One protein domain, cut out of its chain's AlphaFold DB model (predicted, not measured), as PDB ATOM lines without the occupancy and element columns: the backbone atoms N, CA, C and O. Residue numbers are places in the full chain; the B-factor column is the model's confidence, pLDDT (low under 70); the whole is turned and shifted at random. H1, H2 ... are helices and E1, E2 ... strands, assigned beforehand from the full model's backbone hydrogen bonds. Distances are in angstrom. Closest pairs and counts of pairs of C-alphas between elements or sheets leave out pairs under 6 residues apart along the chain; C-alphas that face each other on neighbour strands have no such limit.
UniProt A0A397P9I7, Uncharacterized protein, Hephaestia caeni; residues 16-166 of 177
ATOM      1  N   LEU A  16     -14.328 -37.229  -0.231       69.06
ATOM      2  CA  LEU A  16     -15.611 -37.869   0.087       69.06
ATOM      3  C   LEU A  16     -15.465 -38.925   1.186       69.06
ATOM      4  O   LEU A  16     -16.278 -38.962   2.103       69.06
ATOM      5  N   ARG A  17     -14.397 -39.733   1.160       73.94
ATOM      6  CA  ARG A  17     -14.109 -40.703   2.233       73.94
ATOM      7  C   ARG A  17     -13.847 -40.027   3.579       73.94
ATOM      8  O   ARG A  17     -14.317 -40.515   4.602       73.94
ATOM      9  N   ARG A  18     -13.124 -38.901   3.595       75.69
ATOM     10  CA  ARG A  18     -12.905 -38.112   4.820       75.69
ATOM     11  C   ARG A  18     -14.201 -37.494   5.343       75.69
ATOM     12  O   ARG A  18     -14.457 -37.604   6.536       75.69
ATOM     13  N   LEU A  19     -15.022 -36.908   4.470       75.62
ATOM     14  CA  LEU A  19     -16.325 -36.349   4.844       75.62
ATOM     15  C   LEU A  19     -17.275 -37.428   5.378       75.62
ATOM     16  O   LEU A  19     -17.886 -37.225   6.420       75.62
ATOM     17  N   GLY A  20     -17.341 -38.592   4.725       77.25
ATOM     18  CA  GLY A  20     -18.140 -39.726   5.194       77.25
ATOM     19  C   GLY A  20     -17.679 -40.249   6.556       77.25
ATOM     20  O   GLY A  20     -18.499 -40.472   7.440       77.25
ATOM     21  N   ALA A  21     -16.364 -40.366   6.776       78.69
ATOM     22  CA  ALA A  21     -15.832 -40.751   8.083       78.69
ATOM     23  C   ALA A  21     -16.161 -39.715   9.173       78.69
ATOM     24  O   ALA A  21     -16.522 -40.091  10.282       78.69
ATOM     25  N   GLN A  22     -16.073 -38.419   8.862       78.44
ATOM     26  CA  GLN A  22     -16.457 -37.350   9.790       78.44
ATOM     27  C   GLN A  22     -17.957 -37.378  10.110       78.44
ATOM     28  O   GLN A  22     -18.324 -37.257  11.276       78.44
ATOM     29  N   ALA A  23     -18.810 -37.610   9.113       78.50
ATOM     30  CA  ALA A  23     -20.249 -37.748   9.310       78.50
ATOM     31  C   ALA A  23     -20.590 -38.936  10.226       78.50
ATOM     32  O   ALA A  23     -21.387 -38.784  11.145       78.50
ATOM     33  N   LEU A  24     -19.945 -40.094  10.032       81.38
ATOM     34  CA  LEU A  24     -20.138 -41.272  10.889       81.38
ATOM     35  C   LEU A  24     -19.713 -41.016  12.337       81.38
ATOM     36  O   LEU A  24     -20.409 -41.422  13.261       81.38
ATOM     37  N   VAL A  25     -18.596 -40.314  12.539       79.75
ATOM     38  CA  VAL A  25     -18.152 -39.901  13.875       79.75
ATOM     39  C   VAL A  25     -19.174 -38.967  14.522       79.75
ATOM     40  O   VAL A  25     -19.548 -39.173  15.673       79.75
ATOM     41  N   ALA A  26     -19.624 -37.949  13.785       78.81
ATOM     42  CA  ALA A  26     -20.594 -36.979  14.277       78.81
ATOM     43  C   ALA A  26     -21.924 -37.654  14.642       78.81
ATOM     44  O   ALA A  26     -22.461 -37.404  15.721       78.81
ATOM     45  N   LEU A  27     -22.415 -38.556  13.787       82.00
ATOM     46  CA  LEU A  27     -23.611 -39.358  14.037       82.00
ATOM     47  C   LEU A  27     -23.439 -40.266  15.252       82.00
ATOM     48  O   LEU A  27     -24.271 -40.222  16.149       82.00
ATOM     49  N   GLY A  28     -22.351 -41.037  15.323       83.19
ATOM     50  CA  GLY A  28     -22.100 -41.957  16.434       83.19
ATOM     51  C   GLY A  28     -22.025 -41.237  17.780       83.19
ATOM     52  O   GLY A  28     -22.633 -41.680  18.754       83.19
ATOM     53  N   TYR A  29     -21.359 -40.081  17.824       81.69
ATOM     54  CA  TYR A  29     -21.333 -39.243  19.020       81.69
ATOM     55  C   TYR A  29     -22.721 -38.695  19.369       81.69
ATOM     56  O   TYR A  29     -23.160 -38.816  20.510       81.69
ATOM     57  N   THR A  30     -23.438 -38.142  18.387       82.50
ATOM     58  CA  THR A  30     -24.776 -37.568  18.599       82.50
ATOM     59  C   THR A  30     -25.760 -38.629  19.093       82.50
ATOM     60  O   THR A  30     -26.474 -38.386  20.060       82.50
ATOM     61  N   MET A  31     -25.751 -39.830  18.508       85.62
ATOM     62  CA  MET A  31     -26.567 -40.961  18.965       85.62
ATOM     63  C   MET A  31     -26.201 -41.402  20.383       85.62
ATOM     64  O   MET A  31     -27.090 -41.684  21.178       85.62
ATOM     65  N   SER A  32     -24.910 -41.424  20.724       85.19
ATOM     66  CA  SER A  32     -24.455 -41.788  22.072       85.19
ATOM     67  C   SER A  32     -24.882 -40.756  23.119       85.19
ATOM     68  O   SER A  32     -25.297 -41.122  24.216       85.19
ATOM     69  N   MET A  33     -24.845 -39.468  22.771       84.56
ATOM     70  CA  MET A  33     -25.362 -38.391  23.620       84.56
ATOM     71  C   MET A  33     -26.877 -38.483  23.790       84.56
ATOM     72  O   MET A  33     -27.368 -38.393  24.910       84.56
ATOM     73  N   TRP A  34     -27.615 -38.741  22.709       83.81
ATOM     74  CA  TRP A  34     -29.055 -38.988  22.783       83.81
ATOM     75  C   TRP A  34     -29.393 -40.201  23.644       83.81
ATOM     76  O   TRP A  34     -30.324 -40.130  24.439       83.81
ATOM     77  N   ALA A  35     -28.624 -41.286  23.549       86.69
ATOM     78  CA  ALA A  35     -28.793 -42.450  24.411       86.69
ATOM     79  C   ALA A  35     -28.565 -42.095  25.891       86.69
ATOM     80  O   ALA A  35     -29.371 -42.473  26.737       86.69
ATOM     81  N   LEU A  36     -27.526 -41.311  26.200       87.06
ATOM     82  CA  LEU A  36     -27.229 -40.844  27.561       87.06
ATOM     83  C   LEU A  36     -28.313 -39.904  28.123       87.06
ATOM     84  O   LEU A  36     -28.500 -39.831  29.337       87.06
ATOM     85  N   ILE A  37     -29.041 -39.199  27.255       84.12
ATOM     86  CA  ILE A  37     -30.162 -38.337  27.645       84.12
ATOM     87  C   ILE A  37     -31.445 -39.166  27.809       84.12
ATOM     88  O   ILE A  37     -32.060 -39.180  28.872       84.12
ATOM     89  N   ALA A  38     -31.855 -39.886  26.767       83.62
ATOM     90  CA  ALA A  38     -33.170 -40.511  26.699       83.62
ATOM     91  C   ALA A  38     -33.290 -41.775  27.562       83.62
ATOM     92  O   ALA A  38     -34.333 -41.987  28.185       83.62
ATOM     93  N   ILE A  39     -32.250 -42.620  27.615       87.06
ATOM     94  CA  ILE A  39     -32.324 -43.915  28.309       87.06
ATOM     95  C   ILE A  39     -32.501 -43.723  29.821       87.06
ATOM     96  O   ILE A  39     -33.442 -44.309  30.356       87.06
ATOM     97  N   PRO A  40     -31.702 -42.895  30.526       87.25
ATOM     98  CA  PRO A  40     -31.865 -42.737  31.970       87.25
ATOM     99  C   PRO A  40     -33.223 -42.164  32.369       87.25
ATOM    100  O   PRO A  40     -33.821 -42.654  33.319       87.25
ATOM    101  N   ILE A  41     -33.763 -41.196  31.618       82.38
ATOM    102  CA  ILE A  41     -35.109 -40.667  31.887       82.38
ATOM    103  C   ILE A  41     -36.168 -41.748  31.671       82.38
ATOM    104  O   ILE A  41     -37.057 -41.923  32.499       82.38
ATOM    105  N   THR A  42     -36.082 -42.483  30.560       83.69
ATOM    106  CA  THR A  42     -37.064 -43.527  30.238       83.69
ATOM    107  C   THR A  42     -37.040 -44.631  31.292       83.69
ATOM    108  O   THR A  42     -38.090 -45.047  31.774       83.69
ATOM    109  N   LEU A  43     -35.847 -45.063  31.708       85.75
ATOM    110  CA  LEU A  43     -35.686 -46.052  32.770       85.75
ATOM    111  C   LEU A  43     -36.158 -45.525  34.124       85.75
ATOM    112  O   LEU A  43     -36.792 -46.275  34.855       85.75
ATOM    113  N   PHE A  44     -35.921 -44.249  34.441       84.75
ATOM    114  CA  PHE A  44     -36.478 -43.621  35.637       84.75
ATOM    115  C   PHE A  44     -38.009 -43.693  35.641       84.75
ATOM    116  O   PHE A  44     -38.591 -44.132  36.624       84.75
ATOM    117  N   VAL A  45     -38.664 -43.320  34.535       81.50
ATOM    118  CA  VAL A  45     -40.132 -43.368  34.421       81.50
ATOM    119  C   VAL A  45     -40.656 -44.798  34.562       81.50
ATOM    120  O   VAL A  45     -41.622 -45.032  35.280       81.50
ATOM    121  N   ILE A  46     -40.005 -45.775  33.927       83.12
ATOM    122  CA  ILE A  46     -40.381 -47.189  34.069       83.12
ATOM    123  C   ILE A  46     -40.207 -47.643  35.524       83.12
ATOM    124  O   ILE A  46     -41.081 -48.318  36.066       83.12
ATOM    125  N   LEU A  47     -39.111 -47.263  36.184       83.38
ATOM    126  CA  LEU A  47     -38.862 -47.600  37.586       83.38
ATOM    127  C   LEU A  47     -39.930 -47.018  38.505       83.38
ATOM    128  O   LEU A  47     -40.468 -47.749  39.336       83.38
ATOM    129  N   THR A  48     -40.278 -45.743  38.347       78.19
ATOM    130  CA  THR A  48     -41.302 -45.112  39.185       78.19
ATOM    131  C   THR A  48     -42.691 -45.689  38.934       78.19
ATOM    132  O   THR A  48     -43.464 -45.802  39.877       78.19
ATOM    133  N   GLN A  49     -42.996 -46.135  37.711       80.19
ATOM    134  CA  GLN A  49     -44.261 -46.806  37.386       80.19
ATOM    135  C   GLN A  49     -44.343 -48.255  37.884       80.19
ATOM    136  O   GLN A  49     -45.429 -48.729  38.198       80.19
ATOM    137  N   THR A  50     -43.221 -48.980  37.925       80.06
ATOM    138  CA  THR A  50     -43.202 -50.417  38.269       80.06
ATOM    139  C   THR A  50     -42.867 -50.700  39.728       80.06
ATOM    140  O   THR A  50     -43.307 -51.704  40.279       80.06
ATOM    141  N   THR A  51     -42.073 -49.835  40.357       78.75
ATOM    142  CA  THR A  51     -41.543 -50.022  41.717       78.75
ATOM    143  C   THR A  51     -41.842 -48.849  42.648       78.75
ATOM    144  O   THR A  51     -41.370 -48.845  43.791       78.75
ATOM    145  N   GLY A  52     -42.607 -47.870  42.161       71.38
ATOM    146  CA  GLY A  52     -43.086 -46.724  42.917       71.38
ATOM    147  C   GLY A  52     -44.607 -46.706  43.035       71.38
ATOM    148  O   GLY A  52     -45.325 -47.241  42.193       71.38
ATOM    149  N   ALA A  53     -45.094 -46.075  44.096       69.94
ATOM    150  CA  ALA A  53     -46.491 -45.701  44.258       69.94
ATOM    151  C   ALA A  53     -46.573 -44.184  44.446       69.94
ATOM    152  O   ALA A  53     -45.710 -43.594  45.093       69.94
ATOM    153  N   ASN A  54     -47.611 -43.561  43.889       66.94
ATOM    154  CA  ASN A  54     -47.972 -42.193  44.245       66.94
ATOM    155  C   ASN A  54     -48.898 -42.261  45.460       66.94
ATOM    156  O   ASN A  54     -50.058 -42.653  45.322       66.94
ATOM    157  N   VAL A  55     -48.380 -41.922  46.637       66.69
ATOM    158  CA  VAL A  55     -49.148 -41.883  47.888       66.69
ATOM    159  C   VAL A  55     -49.238 -40.429  48.310       66.69
ATOM    160  O   VAL A  55     -48.213 -39.782  48.491       66.69
ATOM    161  N   ASP A  56     -50.457 -39.892  48.375       64.31
ATOM    162  CA  ASP A  56     -50.722 -38.484  48.710       64.31
ATOM    163  C   ASP A  56     -49.943 -37.471  47.844       64.31
ATOM    164  O   ASP A  56     -49.648 -36.355  48.260       64.31
ATOM    165  N   GLY A  57     -49.628 -37.871  46.604       61.12
ATOM    166  CA  GLY A  57     -48.861 -37.086  45.634       61.12
ATOM    167  C   GLY A  57     -47.342 -37.060  45.869       61.12
ATOM    168  O   GLY A  57     -46.622 -36.347  45.166       61.12
ATOM    169  N   ALA A  58     -46.842 -37.869  46.802       64.31
ATOM    170  CA  ALA A  58     -45.428 -38.169  46.935       64.31
ATOM    171  C   ALA A  58     -45.072 -39.459  46.186       64.31
ATOM    172  O   ALA A  58     -45.796 -40.461  46.249       64.31
ATOM    173  N   LEU A  59     -43.909 -39.457  45.531       72.69
ATOM    174  CA  LEU A  59     -43.316 -40.678  45.011       72.69
ATOM    175  C   LEU A  59     -42.791 -41.490  46.196       72.69
ATOM    176  O   LEU A  59     -41.881 -41.042  46.885       72.69
ATOM    177  N   VAL A  60     -43.323 -42.691  46.402       78.25
ATOM    178  CA  VAL A  60     -42.803 -43.656  47.377       78.25
ATOM    179  C   VAL A  60     -42.193 -44.820  46.618       78.25
ATOM    180  O   VAL A  60     -42.894 -45.543  45.907       78.25
ATOM    181  N   LEU A  61     -40.885 -45.014  46.763       80.06
ATOM    182  CA  LEU A  61     -40.157 -46.099  46.113       80.06
ATOM    183  C   LEU A  61     -40.007 -47.285  47.063       80.06
ATOM    184  O   LEU A  61     -39.581 -47.159  48.220       80.06
ATOM    185  N   THR A  62     -40.268 -48.479  46.533       85.31
ATOM    186  CA  THR A  62     -39.881 -49.726  47.204       85.31
ATOM    187  C   THR A  62     -38.357 -49.771  47.419       85.31
ATOM    188  O   THR A  62     -37.606 -49.134  46.672       85.31
ATOM    189  N   PRO A  63     -37.850 -50.557  48.390       86.19
ATOM    190  CA  PRO A  63     -36.406 -50.719  48.590       86.19
ATOM    191  C   PRO A  63     -35.663 -51.155  47.316       86.19
ATOM    192  O   PRO A  63     -34.559 -50.689  47.044       86.19
ATOM    193  N   VAL A  64     -36.304 -52.002  46.501       86.69
ATOM    194  CA  VAL A  64     -35.787 -52.432  45.194       86.69
ATOM    195  C   VAL A  64     -35.731 -51.259  44.212       86.69
ATOM    196  O   VAL A  64     -34.706 -51.069  43.564       86.69
ATOM    197  N   GLY A  65     -36.782 -50.432  44.140       84.00
ATOM    198  CA  GLY A  65     -36.813 -49.234  43.295       84.00
ATOM    199  C   GLY A  65     -35.692 -48.240  43.616       84.00
ATOM    200  O   GLY A  65     -35.030 -47.742  42.707       84.00
ATOM    201  N   ARG A  66     -35.402 -48.020  44.906       83.31
ATOM    202  CA  ARG A  66     -34.282 -47.162  45.344       83.31
ATOM    203  C   ARG A  66     -32.927 -47.720  44.927       83.31
ATOM    204  O   ARG A  66     -32.094 -46.994  44.390       83.31
ATOM    205  N   TRP A  67     -32.711 -49.020  45.124       88.38
ATOM    206  CA  TRP A  67     -31.473 -49.669  44.693       88.38
ATOM    207  C   TRP A  67     -31.281 -49.574  43.173       88.38
ATOM    208  O   TRP A  67     -30.200 -49.217  42.706       88.38
ATOM    209  N   LEU A  68     -32.344 -49.804  42.397       87.50
ATOM    210  CA  LEU A  68     -32.316 -49.675  40.939       87.50
ATOM    211  C   LEU A  68     -32.037 -48.238  40.480       87.50
ATOM    212  O   LEU A  68     -31.321 -48.052  39.498       87.50
ATOM    213  N   LEU A  69     -32.528 -47.227  41.203       87.69
ATOM    214  CA  LEU A  69     -32.211 -45.824  40.929       87.69
ATOM    215  C   LEU A  69     -30.710 -45.536  41.098       87.69
ATOM    216  O   LEU A  69     -30.111 -44.863  40.258       87.69
ATOM    217  N   TYR A  70     -30.068 -46.092  42.131       88.50
ATOM    218  CA  TYR A  70     -28.616 -45.969  42.311       88.50
ATOM    219  C   TYR A  70     -27.821 -46.725  41.247       88.50
ATOM    220  O   TYR A  70     -26.823 -46.204  40.746       88.50
ATOM    221  N   VAL A  71     -28.267 -47.920  40.851       91.69
ATOM    222  CA  VAL A  71     -27.659 -48.661  39.734       91.69
ATOM    223  C   VAL A  71     -27.764 -47.860  38.441       91.69
ATOM    224  O   VAL A  71     -26.786 -47.755  37.701       91.69
ATOM    225  N   LEU A  72     -28.914 -47.230  38.191       91.38
ATOM    226  CA  LEU A  72     -29.118 -46.367  37.035       91.38
ATOM    227  C   LEU A  72     -28.209 -45.131  37.074       91.38
ATOM    228  O   LEU A  72     -27.631 -44.761  36.049       91.38
ATOM    229  N   ALA A  73     -28.028 -44.517  38.246       89.00
ATOM    230  CA  ALA A  73     -27.076 -43.426  38.432       89.00
ATOM    231  C   ALA A  73     -25.637 -43.888  38.130       89.00
ATOM    232  O   ALA A  73     -24.934 -43.250  37.346       89.00
ATOM    233  N   GLY A  74     -25.219 -45.039  38.662       90.31
ATOM    234  CA  GLY A  74     -23.905 -45.629  38.386       90.31
ATOM    235  C   GLY A  74     -23.693 -45.954  36.903       90.31
ATOM    236  O   GLY A  74     -22.645 -45.641  36.338       90.31
ATOM    237  N   ALA A  75     -24.706 -46.506  36.233       91.56
ATOM    238  CA  ALA A  75     -24.667 -46.770  34.795       91.56
ATOM    239  C   ALA A  75     -24.563 -45.472  33.978       91.56
ATOM    240  O   ALA A  75     -23.779 -45.395  33.034       91.56
ATOM    241  N   THR A  76     -25.298 -44.429  34.373       90.75
ATOM    242  CA  THR A  76     -25.235 -43.097  33.752       90.75
ATOM    243  C   THR A  76     -23.845 -42.479  33.904       90.75
ATOM    244  O   THR A  76     -23.313 -41.910  32.953       90.75
ATOM    245  N   PHE A  77     -23.229 -42.617  35.080       90.69
ATOM    246  CA  PHE A  77     -21.865 -42.162  35.341       90.69
ATOM    247  C   PHE A  77     -20.843 -42.846  34.432       90.69
ATOM    248  O   PHE A  77     -20.085 -42.179  33.730       90.69
ATOM    249  N   LEU A  78     -20.853 -44.182  34.391       91.38
ATOM    250  CA  LEU A  78     -19.948 -44.950  33.531       91.38
ATOM    251  C   LEU A  78     -20.194 -44.644  32.048       91.38
ATOM    252  O   LEU A  78     -19.243 -44.485  31.281       91.38
ATOM    253  N   GLY A  79     -21.462 -44.493  31.659       88.62
ATOM    254  CA  GLY A  79     -21.865 -44.073  30.323       88.62
ATOM    255  C   GLY A  79     -21.309 -42.699  29.952       88.62
ATOM    256  O   GLY A  79     -20.762 -42.544  28.863       88.62
ATOM    257  N   SER A  80     -21.366 -41.714  30.853       88.50
ATOM    258  CA  SER A  80     -20.846 -40.368  30.584       88.50
ATOM    259  C   SER A  80     -19.328 -40.358  30.406       88.50
ATOM    260  O   SER A  80     -18.820 -39.699  29.494       88.50
ATOM    261  N   ILE A  81     -18.602 -41.144  31.210       87.94
ATOM    262  CA  ILE A  81     -17.153 -41.325  31.074       87.94
ATOM    263  C   ILE A  81     -16.827 -41.973  29.732       87.94
ATOM    264  O   ILE A  81     -15.948 -41.486  29.020       87.94
ATOM    265  N   ALA A  82     -17.533 -43.046  29.371       86.88
ATOM    266  CA  ALA A  82     -17.312 -43.747  28.115       86.88
ATOM    267  C   ALA A  82     -17.584 -42.827  26.917       86.88
ATOM    268  O   ALA A  82     -16.712 -42.657  26.067       86.88
ATOM    269  N   VAL A  83     -18.748 -42.172  26.878       86.06
ATOM    270  CA  VAL A  83     -19.131 -41.271  25.784       86.06
ATOM    271  C   VAL A  83     -18.179 -40.079  25.699       86.06
ATOM    272  O   VAL A  83     -17.645 -39.813  24.624       86.06
ATOM    273  N   GLY A  84     -17.890 -39.400  26.813       82.00
ATOM    274  CA  GLY A  84     -16.979 -38.252  26.841       82.00
ATOM    275  C   GLY A  84     -15.530 -38.618  26.493       82.00
ATOM    276  O   GLY A  84     -14.869 -37.904  25.734       82.00
ATOM    277  N   GLY A  85     -15.033 -39.750  26.997       80.81
ATOM    278  CA  GLY A  85     -13.688 -40.255  26.719       80.81
ATOM    279  C   GLY A  85     -13.509 -40.660  25.256       80.81
ATOM    280  O   GLY A  85     -12.575 -40.201  24.594       80.81
ATOM    281  N   ILE A  86     -14.445 -41.454  24.726       79.00
ATOM    282  CA  ILE A  86     -14.464 -41.867  23.317       79.00
ATOM    283  C   ILE A  86     -14.585 -40.637  22.415       79.00
ATOM    284  O   ILE A  86     -13.824 -40.504  21.456       79.00
ATOM    285  N   ALA A  87     -15.470 -39.694  22.749       77.38
ATOM    286  CA  ALA A  87     -15.607 -38.446  22.010       77.38
ATOM    287  C   ALA A  87     -14.284 -37.690  21.949       77.38
ATOM    288  O   ALA A  87     -13.822 -37.361  20.865       77.38
ATOM    289  N   LYS A  88     -13.611 -37.481  23.082       76.38
ATOM    290  CA  LYS A  88     -12.333 -36.762  23.113       76.38
ATOM    291  C   LYS A  88     -11.263 -37.433  22.247       76.38
ATOM    292  O   LYS A  88     -10.553 -36.741  21.521       76.38
ATOM    293  N   VAL A  89     -11.160 -38.764  22.286       76.38
ATOM    294  CA  VAL A  89     -10.204 -39.527  21.461       76.38
ATOM    295  C   VAL A  89     -10.529 -39.391  19.972       76.38
ATOM    296  O   VAL A  89      -9.644 -39.130  19.151       76.38
ATOM    297  N   ILE A  90     -11.800 -39.532  19.599       72.69
ATOM    298  CA  ILE A  90     -12.212 -39.508  18.195       72.69
ATOM    299  C   ILE A  90     -12.173 -38.078  17.622       72.69
ATOM    300  O   ILE A  90     -11.661 -37.873  16.520       72.69
ATOM    301  N   LEU A  91     -12.659 -37.082  18.367       71.62
ATOM    302  CA  LEU A  91     -12.681 -35.675  17.953       71.62
ATOM    303  C   LEU A  91     -11.257 -35.140  17.722       71.62
ATOM    304  O   LEU A  91     -11.007 -34.523  16.682       71.62
ATOM    305  N   ARG A  92     -10.313 -35.460  18.624       70.12
ATOM    306  CA  ARG A  92      -8.901 -35.054  18.501       70.12
ATOM    307  C   ARG A  92      -8.167 -35.768  17.369       70.12
ATOM    308  O   ARG A  92      -7.375 -35.144  16.675       70.12
ATOM    309  N   SER A  93      -8.425 -37.060  17.151       66.38
ATOM    310  CA  SER A  93      -7.718 -37.844  16.121       66.38
ATOM    311  C   SER A  93      -8.184 -37.565  14.689       66.38
ATOM    312  O   SER A  93      -7.444 -37.821  13.739       66.38
ATOM    313  N   ARG A  94      -9.412 -37.063  14.500       63.16
ATOM    314  CA  ARG A  94     -10.024 -36.898  13.168       63.16
ATOM    315  C   ARG A  94     -10.237 -35.452  12.725       63.16
ATOM    316  O   ARG A  94     -10.735 -35.280  11.610       63.16
ATOM    317  N   HIS A  95      -9.878 -34.455  13.547       68.25
ATOM    318  CA  HIS A  95     -10.096 -33.017  13.315       68.25
ATOM    319  C   HIS A  95     -11.364 -32.747  12.489       68.25
ATOM    320  O   HIS A  95     -11.309 -32.411  11.303       68.25
ATOM    321  N   LEU A  96     -12.533 -32.957  13.101       72.50
ATOM    322  CA  LEU A  96     -13.824 -32.698  12.451       72.50
ATOM    323  C   LEU A  96     -13.892 -31.280  11.895       72.50
ATOM    324  O   LEU A  96     -13.467 -30.353  12.573       72.50
ATOM    325  N   ALA A  97     -14.434 -31.085  10.695       76.25
ATOM    326  CA  ALA A  97     -14.604 -29.736  10.161       76.25
ATOM    327  C   ALA A  97     -15.563 -28.905  11.041       76.25
ATOM    328  O   ALA A  97     -16.496 -29.448  11.631       76.25
ATOM    329  N   GLY A  98     -15.352 -27.585  11.101       74.25
ATOM    330  CA  GLY A  98     -16.168 -26.656  11.902       74.25
ATOM    331  C   GLY A  98     -17.691 -26.809  11.733       74.25
ATOM    332  O   GLY A  98     -18.382 -26.847  12.748       74.25
ATOM    333  N   PRO A  99     -18.228 -26.998  10.509       78.62
ATOM    334  CA  PRO A  99     -19.662 -27.220  10.310       78.62
ATOM    335  C   PRO A  99     -20.210 -28.450  11.040       78.62
ATOM    336  O   PRO A  99     -21.326 -28.414  11.545       78.62
ATOM    337  N   TRP A 100     -19.431 -29.531  11.155       76.31
ATOM    338  CA  TRP A 100     -19.868 -30.725  11.882       76.31
ATOM    339  C   TRP A 100     -19.904 -30.496  13.390       76.31
ATOM    340  O   TRP A 100     -20.838 -30.949  14.041       76.31
ATOM    341  N   LEU A 101     -18.935 -29.761  13.943       75.00
ATOM    342  CA  LEU A 101     -18.974 -29.360  15.354       75.00
ATOM    343  C   LEU A 101     -20.188 -28.472  15.643       75.00
ATOM    344  O   LEU A 101     -20.842 -28.650  16.666       75.00
ATOM    345  N   PHE A 102     -20.528 -27.572  14.717       78.94
ATOM    346  CA  PHE A 102     -21.728 -26.745  14.815       78.94
ATOM    347  C   PHE A 102     -23.015 -27.585  14.790       78.94
ATOM    348  O   PHE A 102     -23.872 -27.404  15.650       78.94
ATOM    349  N   LEU A 103     -23.133 -28.547  13.867       80.62
ATOM    350  CA  LEU A 103     -24.290 -29.450  13.796       80.62
ATOM    351  C   LEU A 103     -24.430 -30.330  15.043       80.62
ATOM    352  O   LEU A 103     -25.539 -30.517  15.534       80.62
ATOM    353  N   ILE A 104     -23.317 -30.835  15.582       79.44
ATOM    354  CA  ILE A 104     -23.318 -31.570  16.853       79.44
ATOM    355  C   ILE A 104     -23.785 -30.650  17.988       79.44
ATOM    356  O   ILE A 104     -24.617 -31.057  18.792       79.44
ATOM    357  N   GLY A 105     -23.298 -29.406  18.038       76.12
ATOM    358  CA  GLY A 105     -23.737 -28.405  19.013       76.12
ATOM    359  C   GLY A 105     -25.239 -28.119  18.933       76.12
ATOM    360  O   GLY A 105     -25.912 -28.121  19.960       76.12
ATOM    361  N   LEU A 106     -25.788 -27.954  17.725       81.44
ATOM    362  CA  LEU A 106     -27.233 -27.813  17.522       81.44
ATOM    363  C   LEU A 106     -27.998 -29.056  17.987       81.44
ATOM    364  O   LEU A 106     -28.981 -28.926  18.711       81.44
ATOM    365  N   GLY A 107     -27.539 -30.254  17.621       78.75
ATOM    366  CA  GLY A 107     -28.154 -31.508  18.060       78.75
ATOM    367  C   GLY A 107     -28.165 -31.658  19.584       78.75
ATOM    368  O   GLY A 107     -29.167 -32.089  20.149       78.75
ATOM    369  N   LEU A 108     -27.086 -31.241  20.254       75.56
ATOM    370  CA  LEU A 108     -27.011 -31.195  21.714       75.56
ATOM    371  C   LEU A 108     -28.008 -30.198  22.310       75.56
ATOM    372  O   LEU A 108     -28.668 -30.539  23.284       75.56
ATOM    373  N   LEU A 109     -28.153 -29.002  21.728       78.06
ATOM    374  CA  LEU A 109     -29.131 -28.008  22.185       78.06
ATOM    375  C   LEU A 109     -30.573 -28.517  22.057       78.06
ATOM    376  O   LEU A 109     -31.352 -28.354  22.992       78.06
ATOM    377  N   PHE A 110     -30.912 -29.179  20.946       80.56
ATOM    378  CA  PHE A 110     -32.221 -29.819  20.783       80.56
ATOM    379  C   PHE A 110     -32.444 -30.938  21.807       80.56
ATOM    380  O   PHE A 110     -33.517 -31.006  22.403       80.56
ATOM    381  N   GLY A 111     -31.432 -31.774  22.058       72.31
ATOM    382  CA  GLY A 111     -31.505 -32.809  23.093       72.31
ATOM    383  C   GLY A 111     -31.671 -32.237  24.502       72.31
ATOM    384  O   GLY A 111     -32.441 -32.769  25.295       72.31
ATOM    385  N   LEU A 112     -31.003 -31.120  24.802       73.62
ATOM    386  CA  LEU A 112     -31.172 -30.377  26.054       73.62
ATOM    387  C   LEU A 112     -32.585 -29.795  26.191       73.62
ATOM    388  O   LEU A 112     -33.155 -29.860  27.276       73.62
ATOM    389  N   ALA A 113     -33.157 -29.251  25.115       75.75
ATOM    390  CA  ALA A 113     -34.520 -28.723  25.118       75.75
ATOM    391  C   ALA A 113     -35.563 -29.824  25.386       75.75
ATOM    392  O   ALA A 113     -36.370 -29.679  26.302       75.75
ATOM    393  N   ASP A 114     -35.486 -30.955  24.672       75.00
ATOM    394  CA  ASP A 114     -36.352 -32.126  24.912       75.00
ATOM    395  C   ASP A 114     -36.184 -32.675  26.341       75.00
ATOM    396  O   ASP A 114     -37.150 -33.042  27.012       75.00
ATOM    397  N   MET A 115     -34.953 -32.662  26.857       71.44
ATOM    398  CA  MET A 115     -34.679 -32.990  28.252       71.44
ATOM    399  C   MET A 115     -35.399 -32.050  29.224       71.44
ATOM    400  O   MET A 115     -35.989 -32.537  30.187       71.44
ATOM    401  N   PHE A 116     -35.352 -30.731  29.017       75.31
ATOM    402  CA  PHE A 116     -36.022 -29.783  29.912       75.31
ATOM    403  C   PHE A 116     -37.536 -30.011  29.955       75.31
ATOM    404  O   PHE A 116     -38.121 -29.963  31.039       75.31
ATOM    405  N   ASP A 117     -38.155 -30.349  28.823       76.50
ATOM    406  CA  ASP A 117     -39.576 -30.698  28.772       76.50
ATOM    407  C   ASP A 117     -39.882 -31.977  29.565       76.50
ATOM    408  O   ASP A 117     -40.835 -32.020  30.347       76.50
ATOM    409  N   LYS A 118     -39.035 -33.007  29.453       67.50
ATOM    410  CA  LYS A 118     -39.193 -34.247  30.233       67.50
ATOM    411  C   LYS A 118     -38.980 -34.029  31.731       67.50
ATOM    412  O   LYS A 118     -39.758 -34.544  32.531       67.50
ATOM    413  N   ILE A 119     -37.975 -33.238  32.118       68.25
ATOM    414  CA  ILE A 119     -37.744 -32.854  33.519       68.25
ATOM    415  C   ILE A 119     -38.968 -32.116  34.056       68.25
ATOM    416  O   ILE A 119     -39.422 -32.430  35.149       68.25
ATOM    417  N   ARG A 120     -39.538 -31.171  33.299       71.19
ATOM    418  CA  ARG A 120     -40.727 -30.419  33.720       71.19
ATOM    419  C   ARG A 120     -41.902 -31.343  34.038       71.19
ATOM    420  O   ARG A 120     -42.551 -31.157  35.065       71.19
ATOM    421  N   ILE A 121     -42.154 -32.341  33.190       66.00
ATOM    422  CA  ILE A 121     -43.219 -33.331  33.408       66.00
ATOM    423  C   ILE A 121     -42.959 -34.111  34.702       66.00
ATOM    424  O   ILE A 121     -43.840 -34.194  35.555       66.00
ATOM    425  N   VAL A 122     -41.742 -34.617  34.904       62.56
ATOM    426  CA  VAL A 122     -41.430 -35.419  36.095       62.56
ATOM    427  C   VAL A 122     -41.407 -34.575  37.374       62.56
ATOM    428  O   VAL A 122     -41.983 -34.965  38.384       62.56
ATOM    429  N   VAL A 123     -40.811 -33.385  37.347       65.56
ATOM    430  CA  VAL A 123     -40.764 -32.472  38.499       65.56
ATOM    431  C   VAL A 123     -42.163 -32.003  38.892       65.56
ATOM    432  O   VAL A 123     -42.445 -31.873  40.082       65.56
ATOM    433  N   SER A 124     -43.078 -31.817  37.934       61.16
ATOM    434  CA  SER A 124     -44.479 -31.511  38.257       61.16
ATOM    435  C   SER A 124     -45.163 -32.624  39.061       61.16
ATOM    436  O   SER A 124     -46.017 -32.329  39.890       61.16
ATOM    437  N   SER A 125     -44.724 -33.881  38.905       57.22
ATOM    438  CA  SER A 125     -45.226 -35.015  39.691       57.22
ATOM    439  C   SER A 125     -44.580 -35.175  41.074       57.22
ATOM    440  O   SER A 125     -45.063 -35.970  41.865       57.22
ATOM    441  N   LEU A 126     -43.528 -34.406  41.390       60.19
ATOM    442  CA  LEU A 126     -42.819 -34.446  42.682       60.19
ATOM    443  C   LEU A 126     -43.281 -33.356  43.675       60.19
ATOM    444  O   LEU A 126     -42.690 -33.205  44.741       60.19
ATOM    445  N   HIS A 127     -44.302 -32.560  43.333       56.25
ATOM    446  CA  HIS A 127     -44.700 -31.362  44.089       56.25
ATOM    447  C   HIS A 127     -45.574 -31.612  45.332       56.25
ATOM    448  O   HIS A 127     -45.836 -30.661  46.071       56.25
ATOM    449  N   ALA A 128     -46.031 -32.836  45.604       52.31
ATOM    450  CA  ALA A 128     -46.955 -33.090  46.711       52.31
ATOM    451  C   ALA A 128     -46.262 -33.729  47.931       52.31
ATOM    452  O   ALA A 128     -46.367 -34.917  48.207       52.31
ATOM    453  N   GLY A 129     -45.571 -32.873  48.693       53.94
ATOM    454  CA  GLY A 129     -45.136 -33.142  50.069       53.94
ATOM    455  C   GLY A 129     -43.653 -33.524  50.250       53.94
ATOM    456  O   GLY A 129     -43.029 -34.088  49.344       53.94
ATOM    457  N   PRO A 130     -43.049 -33.209  51.416       53.44
ATOM    458  CA  PRO A 130     -41.684 -33.610  51.747       53.44
ATOM    459  C   PRO A 130     -41.648 -35.102  52.109       53.44
ATOM    460  O   PRO A 130     -41.976 -35.491  53.226       53.44
ATOM    461  N   HIS A 131     -41.244 -35.935  51.153       62.75
ATOM    462  CA  HIS A 131     -40.959 -37.356  51.352       62.75
ATOM    463  C   HIS A 131     -39.522 -37.635  50.889       62.75
ATOM    464  O   HIS A 131     -39.099 -37.110  49.856       62.75
ATOM    465  N   ASP A 132     -38.766 -38.457  51.622       65.50
ATOM    466  CA  ASP A 132     -37.336 -38.710  51.348       65.50
ATOM    467  C   ASP A 132     -37.059 -39.207  49.915       65.50
ATOM    468  O   ASP A 132     -36.015 -38.917  49.325       65.50
ATOM    469  N   ASP A 133     -38.010 -39.919  49.319       72.00
ATOM    470  CA  ASP A 133     -37.906 -40.468  47.966       72.00
ATOM    471  C   ASP A 133     -38.045 -39.380  46.872       72.00
ATOM    472  O   ASP A 133     -37.407 -39.484  45.819       72.00
ATOM    473  N   ASN A 134     -38.761 -38.276  47.139       73.62
ATOM    474  CA  ASN A 134     -38.795 -37.101  46.251       73.62
ATOM    475  C   ASN A 134     -37.415 -36.423  46.193       73.62
ATOM    476  O   ASN A 134     -36.960 -36.015  45.120       73.62
ATOM    477  N   ALA A 135     -36.720 -36.343  47.334       76.00
ATOM    478  CA  ALA A 135     -35.362 -35.805  47.402       76.00
ATOM    479  C   ALA A 135     -34.358 -36.697  46.654       76.00
ATOM    480  O   ALA A 135     -33.486 -36.184  45.953       76.00
ATOM    481  N   GLN A 136     -34.506 -38.025  46.730       78.94
ATOM    482  CA  GLN A 136     -33.679 -38.967  45.963       78.94
ATOM    483  C   GLN A 136     -33.907 -38.844  44.452       78.94
ATOM    484  O   GLN A 136     -32.939 -38.813  43.691       78.94
ATOM    485  N   ALA A 137     -35.161 -38.726  44.009       79.19
ATOM    486  CA  ALA A 137     -35.482 -38.489  42.603       79.19
ATOM    487  C   ALA A 137     -34.878 -37.165  42.105       79.19
ATOM    488  O   ALA A 137     -34.221 -37.138  41.064       79.19
ATOM    489  N   ALA A 138     -35.024 -36.079  42.873       79.12
ATOM    490  CA  ALA A 138     -34.414 -34.791  42.550       79.12
ATOM    491  C   ALA A 138     -32.879 -34.882  42.468       79.12
ATOM    492  O   ALA A 138     -32.285 -34.416  41.493       79.12
ATOM    493  N   ALA A 139     -32.238 -35.547  43.437       82.94
ATOM    494  CA  ALA A 139     -30.794 -35.772  43.443       82.94
ATOM    495  C   ALA A 139     -30.331 -36.582  42.222       82.94
ATOM    496  O   ALA A 139     -29.319 -36.239  41.608       82.94
ATOM    497  N   PHE A 140     -31.090 -37.609  41.823       86.19
ATOM    498  CA  PHE A 140     -30.834 -38.355  40.593       86.19
ATOM    499  C   PHE A 140     -30.884 -37.445  39.361       86.19
ATOM    500  O   PHE A 140     -29.960 -37.487  38.551       86.19
ATOM    501  N   PHE A 141     -31.898 -36.584  39.226       82.94
ATOM    502  CA  PHE A 141     -31.995 -35.662  38.088       82.94
ATOM    503  C   PHE A 141     -30.845 -34.657  38.045       82.94
ATOM    504  O   PHE A 141     -30.271 -34.437  36.978       82.94
ATOM    505  N   THR A 142     -30.465 -34.078  39.188       83.38
ATOM    506  CA  THR A 142     -29.302 -33.184  39.270       83.38
ATOM    507  C   THR A 142     -28.016 -33.911  38.880       83.38
ATOM    508  O   THR A 142     -27.216 -33.389  38.100       83.38
ATOM    509  N   PHE A 143     -27.827 -35.134  39.376       87.19
ATOM    510  CA  PHE A 143     -26.670 -35.958  39.049       87.19
ATOM    511  C   PHE A 143     -26.621 -36.322  37.561       87.19
ATOM    512  O   PHE A 143     -25.592 -36.162  36.908       87.19
ATOM    513  N   TRP A 144     -27.738 -36.777  37.001       87.25
ATOM    514  CA  TRP A 144     -27.844 -37.126  35.591       87.25
ATOM    515  C   TRP A 144     -27.580 -35.916  34.682       87.25
ATOM    516  O   TRP A 144     -26.797 -36.029  33.738       87.25
ATOM    517  N   LEU A 145     -28.127 -34.739  35.010       85.44
ATOM    518  CA  LEU A 145     -27.859 -33.494  34.285       85.44
ATOM    519  C   LEU A 145     -26.358 -33.163  34.269       85.44
ATOM    520  O   LEU A 145     -25.798 -32.823  33.223       85.44
ATOM    521  N   LEU A 146     -25.691 -33.315  35.418       88.00
ATOM    522  CA  LEU A 146     -24.245 -33.135  35.536       88.00
ATOM    523  C   LEU A 146     -23.482 -34.118  34.633       88.00
ATOM    524  O   LEU A 146     -22.520 -33.725  33.973       88.00
ATOM    525  N   MET A 147     -23.917 -35.379  34.565       89.88
ATOM    526  CA  MET A 147     -23.292 -36.406  33.726       89.88
ATOM    527  C   MET A 147     -23.458 -36.130  32.230       89.88
ATOM    528  O   MET A 147     -22.491 -36.249  31.474       89.88
ATOM    529  N   VAL A 148     -24.645 -35.703  31.793       85.44
ATOM    530  CA  VAL A 148     -24.876 -35.274  30.405       85.44
ATOM    531  C   VAL A 148     -23.979 -34.082  30.063       85.44
ATOM    532  O   VAL A 148     -23.309 -34.094  29.028       85.44
ATOM    533  N   GLY A 149     -23.895 -33.085  30.950       84.44
ATOM    534  CA  GLY A 149     -23.010 -31.931  30.777       84.44
ATOM    535  C   GLY A 149     -21.531 -32.323  30.691       84.44
ATOM    536  O   GLY A 149     -20.798 -31.812  29.841       84.44
ATOM    537  N   TYR A 150     -21.096 -33.278  31.516       84.75
ATOM    538  CA  TYR A 150     -19.731 -33.796  31.491       84.75
ATOM    539  C   TYR A 150     -19.391 -34.471  30.154       84.75
ATOM    540  O   TYR A 150     -18.334 -34.199  29.586       84.75
ATOM    541  N   ALA A 151     -20.294 -35.291  29.610       84.81
ATOM    542  CA  ALA A 151     -20.102 -35.913  28.301       84.81
ATOM    543  C   ALA A 151     -20.107 -34.872  27.164       84.81
ATOM    544  O   ALA A 151     -19.235 -34.900  26.291       84.81
ATOM    545  N   ALA A 152     -21.023 -33.896  27.221       83.31
ATOM    546  CA  ALA A 152     -21.136 -32.812  26.241       83.31
ATOM    547  C   ALA A 152     -19.887 -31.914  26.182       83.31
ATOM    548  O   ALA A 152     -19.561 -31.362  25.124       83.31
ATOM    549  N   LYS A 153     -19.158 -31.794  27.300       84.12
ATOM    550  CA  LYS A 153     -17.955 -30.961  27.425       84.12
ATOM    551  C   LYS A 153     -16.895 -31.267  26.365       84.12
ATOM    552  O   LYS A 153     -16.201 -30.350  25.940       84.12
ATOM    553  N   ALA A 154     -16.781 -32.509  25.893       78.12
ATOM    554  CA  ALA A 154     -15.769 -32.884  24.901       78.12
ATOM    555  C   ALA A 154     -15.876 -32.074  23.591       78.12
ATOM    556  O   ALA A 154     -14.857 -31.692  23.016       78.12
ATOM    557  N   VAL A 155     -17.099 -31.772  23.140       76.88
ATOM    558  CA  VAL A 155     -17.342 -30.954  21.936       76.88
ATOM    559  C   VAL A 155     -17.013 -29.489  22.192       76.88
ATOM    560  O   VAL A 155     -16.424 -28.826  21.337       76.88
ATOM    561  N   TRP A 156     -17.370 -28.997  23.379       78.81
ATOM    562  CA  TRP A 156     -17.065 -27.634  23.802       78.81
ATOM    563  C   TRP A 156     -15.555 -27.392  23.895       78.81
ATOM    564  O   TRP A 156     -15.058 -26.413  23.342       78.81
ATOM    565  N   ASP A 157     -14.822 -28.301  24.543       83.56
ATOM    566  CA  ASP A 157     -13.369 -28.213  24.698       83.56
ATOM    567  C   ASP A 157     -12.671 -28.179  23.330       83.56
ATOM    568  O   ASP A 157     -11.834 -27.313  23.104       83.56
ATOM    569  N   GLU A 158     -13.056 -29.039  22.381       82.38
ATOM    570  CA  GLU A 158     -12.460 -29.052  21.036       82.38
ATOM    571  C   GLU A 158     -12.712 -27.739  20.269       82.38
ATOM    572  O   GLU A 158     -11.809 -27.210  19.616       82.38
ATOM    573  N   ALA A 159     -13.926 -27.184  20.341       77.75
ATOM    574  CA  ALA A 159     -14.235 -25.903  19.706       77.75
ATOM    575  C   ALA A 159     -13.452 -24.746  20.350       77.75
ATOM    576  O   ALA A 159     -12.890 -23.905  19.639       77.75
ATOM    577  N   ARG A 160     -13.368 -24.733  21.686       83.00
ATOM    578  CA  ARG A 160     -12.594 -23.749  22.450       83.00
ATOM    579  C   ARG A 160     -11.109 -23.827  22.111       83.00
ATOM    580  O   ARG A 160     -10.515 -22.798  21.806       83.00
ATOM    581  N   ASP A 161     -10.524 -25.021  22.118       86.19
ATOM    582  CA  ASP A 161      -9.095 -25.231  21.870       86.19
ATOM    583  C   ASP A 161      -8.699 -24.704  20.475       86.19
ATOM    584  O   ASP A 161      -7.674 -24.040  20.317       86.19
ATOM    585  N   ARG A 162      -9.561 -24.893  19.465       82.19
ATOM    586  CA  ARG A 162      -9.360 -24.340  18.114       82.19
ATOM    587  C   ARG A 162      -9.456 -22.825  18.063       82.19
ATOM    588  O   ARG A 162      -8.663 -22.192  17.368       82.19
ATOM    589  N   PHE A 163     -10.425 -22.248  18.767       84.50
ATOM    590  CA  PHE A 163     -10.552 -20.798  18.863       84.50
ATOM    591  C   PHE A 163      -9.315 -20.193  19.537       84.50
ATOM    592  O   PHE A 163      -8.709 -19.279  18.983       84.50
ATOM    593  N   CYS A 164      -8.878 -20.756  20.667       86.75
ATOM    594  CA  CYS A 164      -7.664 -20.336  21.363       86.75
ATOM    595  C   CYS A 164      -6.426 -20.424  20.461       86.75
ATOM    596  O   CYS A 164      -5.666 -19.460  20.397       86.75
ATOM    597  N   ALA A 165      -6.251 -21.517  19.711       85.62
ATOM    598  CA  ALA A 165      -5.147 -21.658  18.762       85.62
ATOM    599  C   ALA A 165      -5.201 -20.608  17.634       85.62
ATOM    600  O   ALA A 165      -4.179 -20.024  17.276       85.62
ATOM    601  N   ALA A 166      -6.393 -20.325  17.095       84.88
ATOM    602  CA  ALA A 166      -6.580 -19.312  16.057       84.88
ATOM    603  C   ALA A 166      -6.296 -17.889  16.564       84.88
ATOM    604  O   ALA A 166      -5.743 -17.076  15.824       84.88
TER     605      ALA A 166
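Overview. This is residues 16 to 166 of the 177 residues of an uncharacterized protein of Hephaestia caeni (UniProt A0A397P9I7). Four long helices, H1 to H4, form an up-and-down bundle, each running against the one before, with a small strand hairpin, E1 and E2, at one end. The 151 printed residues, mostly helix, follow the order H1 E1 E2 H2 H3 H4. The rod spans 58 by 25 by 23 A, only just loose, close to compact, with a radius of gyration of the C-alphas of 18.1 A.

Along the chain. H1, residues 16 to 51, starts at C-alpha 16 (-15.611, -37.869, 0.087) and spans 50.5 A. E1 is residues 52 to 55 and E2 58 to 61. H2, residues 63 to 94, spans 46.3 A; H3, 98 to 124, 39.0 A; H4, 132 to 166, 50.7 A, with a kink of 39 degrees near residue 154, ending at C-alpha 166 (-6.580, -19.312, 16.057).

Arrangement. H1 touches H3 the same way, closest C-alphas Thr 30 and Ile 104, 6.4 A. H2 touches H4 at Gly 84 and Ala 151, C-alphas 4.2 A apart. H2 and H3 are apart. E1 and E2 are antiparallel; N 53 and O 60 are 2.9 A apart. Every O i to N i+4 pair is within hydrogen-bond range in H2 and H3, 30 of 32 in H1, 28 of 31 in H4.

Size, cuts and confidence. The printed part has no cut and no long link; pLDDT is under 70 at 24 residues, among them 121 to 132.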